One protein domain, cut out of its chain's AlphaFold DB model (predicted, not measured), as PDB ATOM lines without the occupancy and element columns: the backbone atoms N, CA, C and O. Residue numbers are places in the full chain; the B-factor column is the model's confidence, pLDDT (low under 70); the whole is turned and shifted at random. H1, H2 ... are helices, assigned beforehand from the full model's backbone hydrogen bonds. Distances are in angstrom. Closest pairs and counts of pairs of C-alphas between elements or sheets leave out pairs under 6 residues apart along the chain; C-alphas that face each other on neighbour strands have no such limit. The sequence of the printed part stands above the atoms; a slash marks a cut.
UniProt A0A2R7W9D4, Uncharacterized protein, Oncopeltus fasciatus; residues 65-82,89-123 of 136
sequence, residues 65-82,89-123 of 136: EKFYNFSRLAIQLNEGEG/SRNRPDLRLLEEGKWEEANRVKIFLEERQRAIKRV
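This is residues 65 to 82 and 89 to 123 of the 136 residues of an uncharacterized protein of Oncopeltus fasciatus (UniProt A0A2R7W9D4). A loose, open arrangement: a lone short helix, H1, in a piece of extended chain at one end, and a lopsided helical hairpin of short H2 folded back with long H3, whose last residues, 114 to 123, stick out at the other end. Residues 68 to 74, with part of H1, also stick out. The printed part has 53 residues, with three named helices in the order H1, H2, H3 and no named strand; the class is all helix. It is loose, with a radius of gyration of the C-alphas of 13.5 A, and elongated, spanning 40 by 25 by 20 A.

H1, residues 72 to 76, is apart from H2, residues 93 to 99. H1 is also apart from H3, residues 103 to 123. H2 and H3 form a helical hairpin through a tight link of 3 residues. They touch, and their closest C-alphas, those of Asp 94 and Ala 106, are 4.3 A apart. They run opposite ways at a shallow tilt of 32 degrees. H3 touches H2 with residues 103 to 110 alone. In H1 and H2 every O i to N i+4 pair is within hydrogen-bond range; in H3, 16 of 17 are.

H1 begins at C-alpha 72, (33.911, 113.819, 21.482), and is 6.4 A long from first to last C-alpha. H2 begins at C-alpha 93, (14.644, 103.989, 25.716), and measures 10.0 A. H3 measures 31.1 A and ends at C-alpha 123, (8.889, 82.535, 15.567).

The C-alphas farthest apart, those of Glu 65 and Val 123, are 42.5 A apart. Residues 83 to 88, in the link from H1 to H2, are not printed; C-alphas 82 and 89 are 12.7 A apart across this cut. The mean pLDDT of the printed part is 94.5, and no printed residue is under 70.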
ATOM      1  N   GLU A  65      36.906 110.573  32.045       94.38
ATOM      2  CA  GLU A  65      36.843 109.450  32.982       94.38
ATOM      3  C   GLU A  65      35.503 109.329  33.721       94.38
ATOM      4  O   GLU A  65      35.109 108.223  34.094       94.38
ATOM      5  N   LYS A  66      34.770 110.438  33.886       91.50
ATOM      6  CA  LYS A  66      33.418 110.458  34.468       91.50
ATOM      7  C   LYS A  66      32.349 110.018  33.466       91.50
ATOM      8  O   LYS A  66      31.265 109.613  33.871       91.50
ATOM      9  N   PHE A  67      32.666 110.064  32.172       92.00
ATOM     10  CA  PHE A  67      31.761 109.779  31.059       92.00
ATOM     11  C   PHE A  67      32.315 108.649  30.182       92.00
ATOM     12  O   PHE A  67      32.470 108.785  28.969       92.00
ATOM     13  N   TYR A  68      32.639 107.518  30.818       94.06
ATOM     14  CA  TYR A  68      33.069 106.273  30.162       94.06
ATOM     15  C   TYR A  68      34.330 106.389  29.285       94.06
ATOM     16  O   TYR A  68      34.581 105.525  28.446       94.06
ATOM     17  N   ASN A  69      35.148 107.428  29.486       95.50
ATOM     18  CA  ASN A  69      36.290 107.783  28.639       95.50
ATOM     19  C   ASN A  69      35.912 107.980  27.163       95.50
ATOM     20  O   ASN A  69      36.705 107.689  26.263       95.50
ATOM     21  N   PHE A  70      34.693 108.453  26.896       95.38
ATOM     22  CA  PHE A  70      34.243 108.687  25.534       95.38
ATOM     23  C   PHE A  70      35.017 109.813  24.849       95.38
ATOM     24  O   PHE A  70      35.351 110.847  25.428       95.38
ATOM     25  N   SER A  71      35.281 109.604  23.558       95.00
ATOM     26  CA  SER A  71      35.737 110.671  22.679       95.00
ATOM     27  C   SER A  71      34.588 111.639  22.398       95.00
ATOM     28  O   SER A  71      33.414 111.280  22.500       95.00
ATOM     29  N   ARG A  72      34.918 112.853  21.947       94.06
ATOM     30  CA  ARG A  72      33.911 113.819  21.482       94.06
ATOM     31  C   ARG A  72      32.965 113.218  20.441       94.06
ATOM     32  O   ARG A  72      31.763 113.416  20.538       94.06
ATOM     33  N   LEU A  73      33.506 112.456  19.488       95.19
ATOM     34  CA  LEU A  73      32.694 111.792  18.472       95.19
ATOM     35  C   LEU A  73      31.727 110.785  19.105       95.19
ATOM     36  O   LEU A  73      30.560 110.776  18.745       95.19
ATOM     37  N   ALA A  74      32.192 109.968  20.057       95.31
ATOM     38  CA  ALA A  74      31.355 108.961  20.707       95.31
ATOM     39  C   ALA A  74      30.176 109.576  21.478       95.31
ATOM     40  O   ALA A  74      29.081 109.027  21.423       95.31
ATOM     41  N   ILE A  75      30.377 110.729  22.126       93.25
ATOM     42  CA  ILE A  75      29.295 111.486  22.779       93.25
ATOM     43  C   ILE A  75      28.243 111.919  21.749       93.25
ATOM     44  O   ILE A  75      27.051 111.696  21.942       93.25
ATOM     45  N   GLN A  76      28.689 112.468  20.617       94.69
ATOM     46  CA  GLN A  76      27.804 113.001  19.578       94.69
ATOM     47  C   GLN A  76      26.969 111.925  18.867       94.69
ATOM     48  O   GLN A  76      25.915 112.236  18.315       94.69
ATOM     49  N   LEU A  77      27.398 110.657  18.882       96.25
ATOM     50  CA  LEU A  77      26.684 109.568  18.202       96.25
ATOM     51  C   LEU A  77      25.247 109.371  18.706       96.25
ATOM     52  O   LEU A  77      24.403 108.939  17.920       96.25
ATOM     53  N   ASN A  78      24.964 109.668  19.980       95.88
ATOM     54  CA  ASN A  78      23.645 109.443  20.583       95.88
ATOM     55  C   ASN A  78      22.893 110.738  20.957       95.88
ATOM     56  O   ASN A  78      21.851 110.691  21.623       95.88
ATOM     57  N   GLU A  79      23.390 111.899  20.512       94.75
ATOM     58  CA  GLU A  79      22.665 113.169  20.624       94.75
ATOM     59  C   GLU A  79      21.344 113.101  19.838       94.75
ATOM     60  O   GLU A  79      21.265 112.504  18.761       94.75
ATOM     61  N   GLY A  80      20.283 113.684  20.406       92.06
ATOM     62  CA  GLY A  80      18.938 113.628  19.838       92.06
ATOM     63  C   GLY A  80      18.843 114.349  18.494       92.06
ATOM     64  O   GLY A  80      19.208 115.515  18.379       92.06
ATOM     65  N   GLU A  81      18.293 113.664  17.494       93.56
ATOM     66  CA  GLU A  81      18.140 114.167  16.130       93.56
ATOM     67  C   GLU A  81      16.711 113.897  15.639       93.56
ATOM     68  O   GLU A  81      16.181 112.793  15.788       93.56
ATOM     69  N   GLY A  82      16.055 114.918  15.083       94.38
ATOM     70  CA  GLY A  82      14.713 114.782  14.517       94.38
ATOM     71  C   GLY A  82      14.730 114.085  13.155       94.38
ATOM     72  O   GLY A  82      15.698 114.181  12.411       94.38
ATOM     73  N   SER A  89      19.024 103.912  16.735       95.31
ATOM     74  CA  SER A  89      19.535 103.629  18.082       95.31
ATOM     75  C   SER A  89      19.267 104.760  19.076       95.31
ATOM     76  O   SER A  89      19.099 104.473  20.260       95.31
ATOM     77  N   ARG A  90      19.139 106.015  18.620       96.06
ATOM     78  CA  ARG A  90      18.798 107.162  19.480       96.06
ATOM     79  C   ARG A  90      17.425 107.038  20.130       96.06
ATOM     80  O   ARG A  90      17.192 107.617  21.190       96.06
ATOM     81  N   ASN A  91      16.532 106.260  19.518       95.19
ATOM     82  CA  ASN A  91      15.197 105.981  20.035       95.19
ATOM     83  C   ASN A  91      15.178 104.818  21.037       95.19
ATOM     84  O   ASN A  91      14.102 104.451  21.508       95.19
ATOM     85  N   ARG A  92      16.329 104.216  21.384       96.81
ATOM     86  CA  ARG A  92      16.382 103.156  22.396       96.81
ATOM     87  C   ARG A  92      16.150 103.717  23.804       96.81
ATOM     88  O   ARG A  92      17.018 104.414  24.336       96.81
ATOM     89  N   PRO A  93      15.026 103.368  24.453       96.38
ATOM     90  CA  PRO A  93      14.644 103.989  25.716       96.38
ATOM     91  C   PRO A  93      15.562 103.612  26.883       96.38
ATOM     92  O   PRO A  93      15.794 104.432  27.762       96.38
ATOM     93  N   ASP A  94      16.124 102.402  26.899       97.81
ATOM     94  CA  ASP A  94      17.036 101.982  27.964       97.81
ATOM     95  C   ASP A  94      18.373 102.734  27.931       97.81
ATOM     96  O   ASP A  94      18.875 103.123  28.983       97.81
ATOM     97  N   LEU A  95      18.914 103.010  26.736       96.12
ATOM     98  CA  LEU A  95      20.119 103.830  26.579       96.12
ATOM     99  C   LEU A  95      19.873 105.289  26.985       96.12
ATOM    100  O   LEU A  95      20.709 105.871  27.668       96.12
ATOM    101  N   ARG A  96      18.713 105.867  26.647       95.50
ATOM    102  CA  ARG A  96      18.359 107.232  27.082       95.50
ATOM    103  C   ARG A  96      18.261 107.335  28.606       95.50
ATOM    104  O   ARG A  96      18.817 108.256  29.195       95.50
ATOM    105  N   LEU A  97      17.607 106.366  29.249       97.12
ATOM    106  CA  LEU A  97      17.511 106.301  30.711       97.12
ATOM    107  C   LEU A  97      18.887 106.131  31.371       97.12
ATOM    108  O   LEU A  97      19.135 106.720  32.422       97.12
ATOM    109  N   LEU A  98      19.787 105.357  30.756       96.00
ATOM    110  CA  LEU A  98      21.165 105.199  31.215       96.00
ATOM    111  C   LEU A  98      21.927 106.532  31.181       96.00
ATOM    112  O   LEU A  98      22.554 106.895  32.171       96.00
ATOM    113  N   GLU A  99      21.833 107.272  30.075       93.62
ATOM    114  CA  GLU A  99      22.463 108.592  29.925       93.62
ATOM    115  C   GLU A  99      21.919 109.625  30.922       93.62
ATOM    116  O   GLU A  99      22.665 110.473  31.402       93.62
ATOM    117  N   GLU A 100      20.639 109.524  31.288       94.50
ATOM    118  CA  GLU A 100      20.004 110.344  32.330       94.50
ATOM    119  C   GLU A 100      20.353 109.895  33.765       94.50
ATOM    120  O   GLU A 100      19.875 110.488  34.734       94.50
ATOM    121  N   GLY A 101      21.156 108.837  33.933       95.19
ATOM    122  CA  GLY A 101      21.540 108.296  35.239       95.19
ATOM    123  C   GLY A 101      20.432 107.507  35.949       95.19
ATOM    124  O   GLY A 101      20.529 107.242  37.148       95.19
ATOM    125  N   LYS A 102      19.375 107.101  35.237       97.56
ATOM    126  CA  LYS A 102      18.246 106.311  35.761       97.56
ATOM    127  C   LYS A 102      18.510 104.810  35.618       97.56
ATOM    128  O   LYS A 102      17.790 104.087  34.928       97.56
ATOM    129  N   TRP A 103      19.555 104.330  36.288       96.62
ATOM    130  CA  TRP A 103      20.105 102.972  36.146       96.62
ATOM    131  C   TRP A 103      19.078 101.843  36.322       96.62
ATOM    132  O   TRP A 103      19.020 100.921  35.507       96.62
ATOM    133  N   GLU A 104      18.237 101.930  37.353       97.94
ATOM    134  CA  GLU A 104      17.224 100.907  37.647       97.94
ATOM    135  C   GLU A 104      16.137 100.832  36.568       97.94
ATOM    136  O   GLU A 104      15.704  99.749  36.171       97.94
ATOM    137  N   GLU A 105      15.692 101.985  36.064       98.19
ATOM    138  CA  GLU A 105      14.715 102.055  34.974       98.19
ATOM    139  C   GLU A 105      15.318 101.543  33.668       98.19
ATOM    140  O   GLU A 105      14.698 100.720  32.992       98.19
ATOM    141  N   ALA A 106      16.549 101.959  33.357       98.19
ATOM    142  CA  ALA A 106      17.287 101.494  32.190       98.19
ATOM    143  C   ALA A 106      17.397  99.963  32.177       98.19
ATOM    144  O   ALA A 106      17.081  99.327  31.172       98.19
ATOM    145  N   ASN A 107      17.759  99.350  33.309       97.94
ATOM    146  CA  ASN A 107      17.891  97.900  33.404       97.94
ATOM    147  C   ASN A 107      16.552  97.168  33.195       97.94
ATOM    148  O   ASN A 107      16.503  96.171  32.471       97.94
ATOM    149  N   ARG A 108      15.446  97.678  33.757       98.19
ATOM    150  CA  ARG A 108      14.106  97.102  33.524       98.19
ATOM    151  C   ARG A 108      13.712  97.151  32.049       98.19
ATOM    152  O   ARG A 108      13.252  96.150  31.501       98.19
ATOM    153  N   VAL A 109      13.915  98.298  31.399       97.94
ATOM    154  CA  VAL A 109      13.589  98.477  29.978       97.94
ATOM    155  C   VAL A 109      14.489  97.610  29.091       97.94
ATOM    156  O   VAL A 109      13.991  96.986  28.156       97.94
ATOM    157  N   LYS A 110      15.784  97.489  29.415       97.75
ATOM    158  CA  LYS A 110      16.727  96.593  28.729       97.75
ATOM    159  C   LYS A 110      16.231  95.147  28.727       97.75
ATOM    160  O   LYS A 110      16.183  94.526  27.668       97.75
ATOM    161  N   ILE A 111      15.835  94.621  29.890       97.88
ATOM    162  CA  ILE A 111      15.321  93.246  30.016       97.88
ATOM    163  C   ILE A 111      14.077  93.058  29.141       97.88
ATOM    164  O   ILE A 111      14.033  92.127  28.338       97.88
ATOM    165  N   PHE A 112      13.115  93.980  29.225       97.56
ATOM    166  CA  PHE A 112      11.897  93.937  28.413       97.56
ATOM    167  C   PHE A 112      12.189  93.911  26.900       97.56
ATOM    168  O   PHE A 112      11.615  93.103  26.164       97.56
ATOM    169  N   LEU A 113      13.104  94.766  26.423       96.31
ATOM    170  CA  LEU A 113      13.497  94.814  25.011       96.31
ATOM    171  C   LEU A 113      14.159  93.506  24.554       96.31
ATOM    172  O   LEU A 113      13.816  92.984  23.490       96.31
ATOM    173  N   GLU A 114      15.073  92.954  25.354       95.88
ATOM    174  CA  GLU A 114      15.753  91.693  25.043       95.88
ATOM    175  C   GLU A 114      14.791  90.501  25.020       95.88
ATOM    176  O   GLU A 114      14.884  89.650  24.134       95.88
ATOM    177  N   GLU A 115      13.853  90.421  25.965       96.12
ATOM    178  CA  GLU A 115      12.840  89.363  26.003       96.12
ATOM    179  C   GLU A 115      11.918  89.424  24.787       96.12
ATOM    180  O   GLU A 115      11.684  88.399  24.138       96.12
ATOM    181  N   ARG A 116      11.473  90.628  24.408       92.88
ATOM    182  CA  ARG A 116      10.685  90.842  23.191       92.88
ATOM    183  C   ARG A 116      11.458  90.419  21.940       92.88
ATOM    184  O   ARG A 116      10.904  89.727  21.088       92.88
ATOM    185  N   GLN A 117      12.741  90.777  21.838       91.62
ATOM    186  CA  GLN A 117      13.588  90.370  20.714       91.62
ATOM    187  C   GLN A 117      13.778  88.845  20.662       91.62
ATOM    188  O   GLN A 117      13.690  88.245  19.588       91.62
ATOM    189  N   ARG A 118      13.998  88.195  21.813       91.94
ATOM    190  CA  ARG A 118      14.112  86.729  21.910       91.94
ATOM    191  C   ARG A 118      12.820  86.028  21.500       91.94
ATOM    192  O   ARG A 118      12.904  84.986  20.858       91.94
ATOM    193  N   ALA A 119      11.655  86.568  21.857       90.38
ATOM    194  CA  ALA A 119      10.362  85.998  21.482       90.38
ATOM    195  C   ALA A 119      10.143  86.032  19.960       90.38
ATOM    196  O   ALA A 119       9.803  85.004  19.384       90.38
ATOM    197  N   ILE A 120      10.425  87.167  19.307       87.31
ATOM    198  CA  ILE A 120      10.298  87.318  17.845       87.31
ATOM    199  C   ILE A 120      11.229  86.341  17.113       87.31
ATOM    200  O   ILE A 120      10.789  85.601  16.237       87.31
ATOM    201  N   LYS A 121      12.496  86.241  17.540       86.00
ATOM    202  CA  LYS A 121      13.487  85.341  16.920       86.00
ATOM    203  C   LYS A 121      13.115  83.851  17.000       86.00
ATOM    204  O   LYS A 121      13.627  83.057  16.221       86.00
ATOM    205  N   ARG A 122      12.265  83.438  17.948       82.50
ATOM    206  CA  ARG A 122      11.791  82.043  18.041       82.50
ATOM    207  C   ARG A 122      10.730  81.703  16.995       82.50
ATOM    208  O   ARG A 122      10.518  80.523  16.742       82.50
ATOM    209  N   VAL A 123      10.045  82.708  16.457       80.12
ATOM    210  CA  VAL A 123       8.889  82.535  15.567       80.12
ATOM    211  C   VAL A 123       9.252  82.836  14.111       80.12
ATOM    212  O   VAL A 123       8.660  82.250  13.211       80.12
TER     213      VAL A 123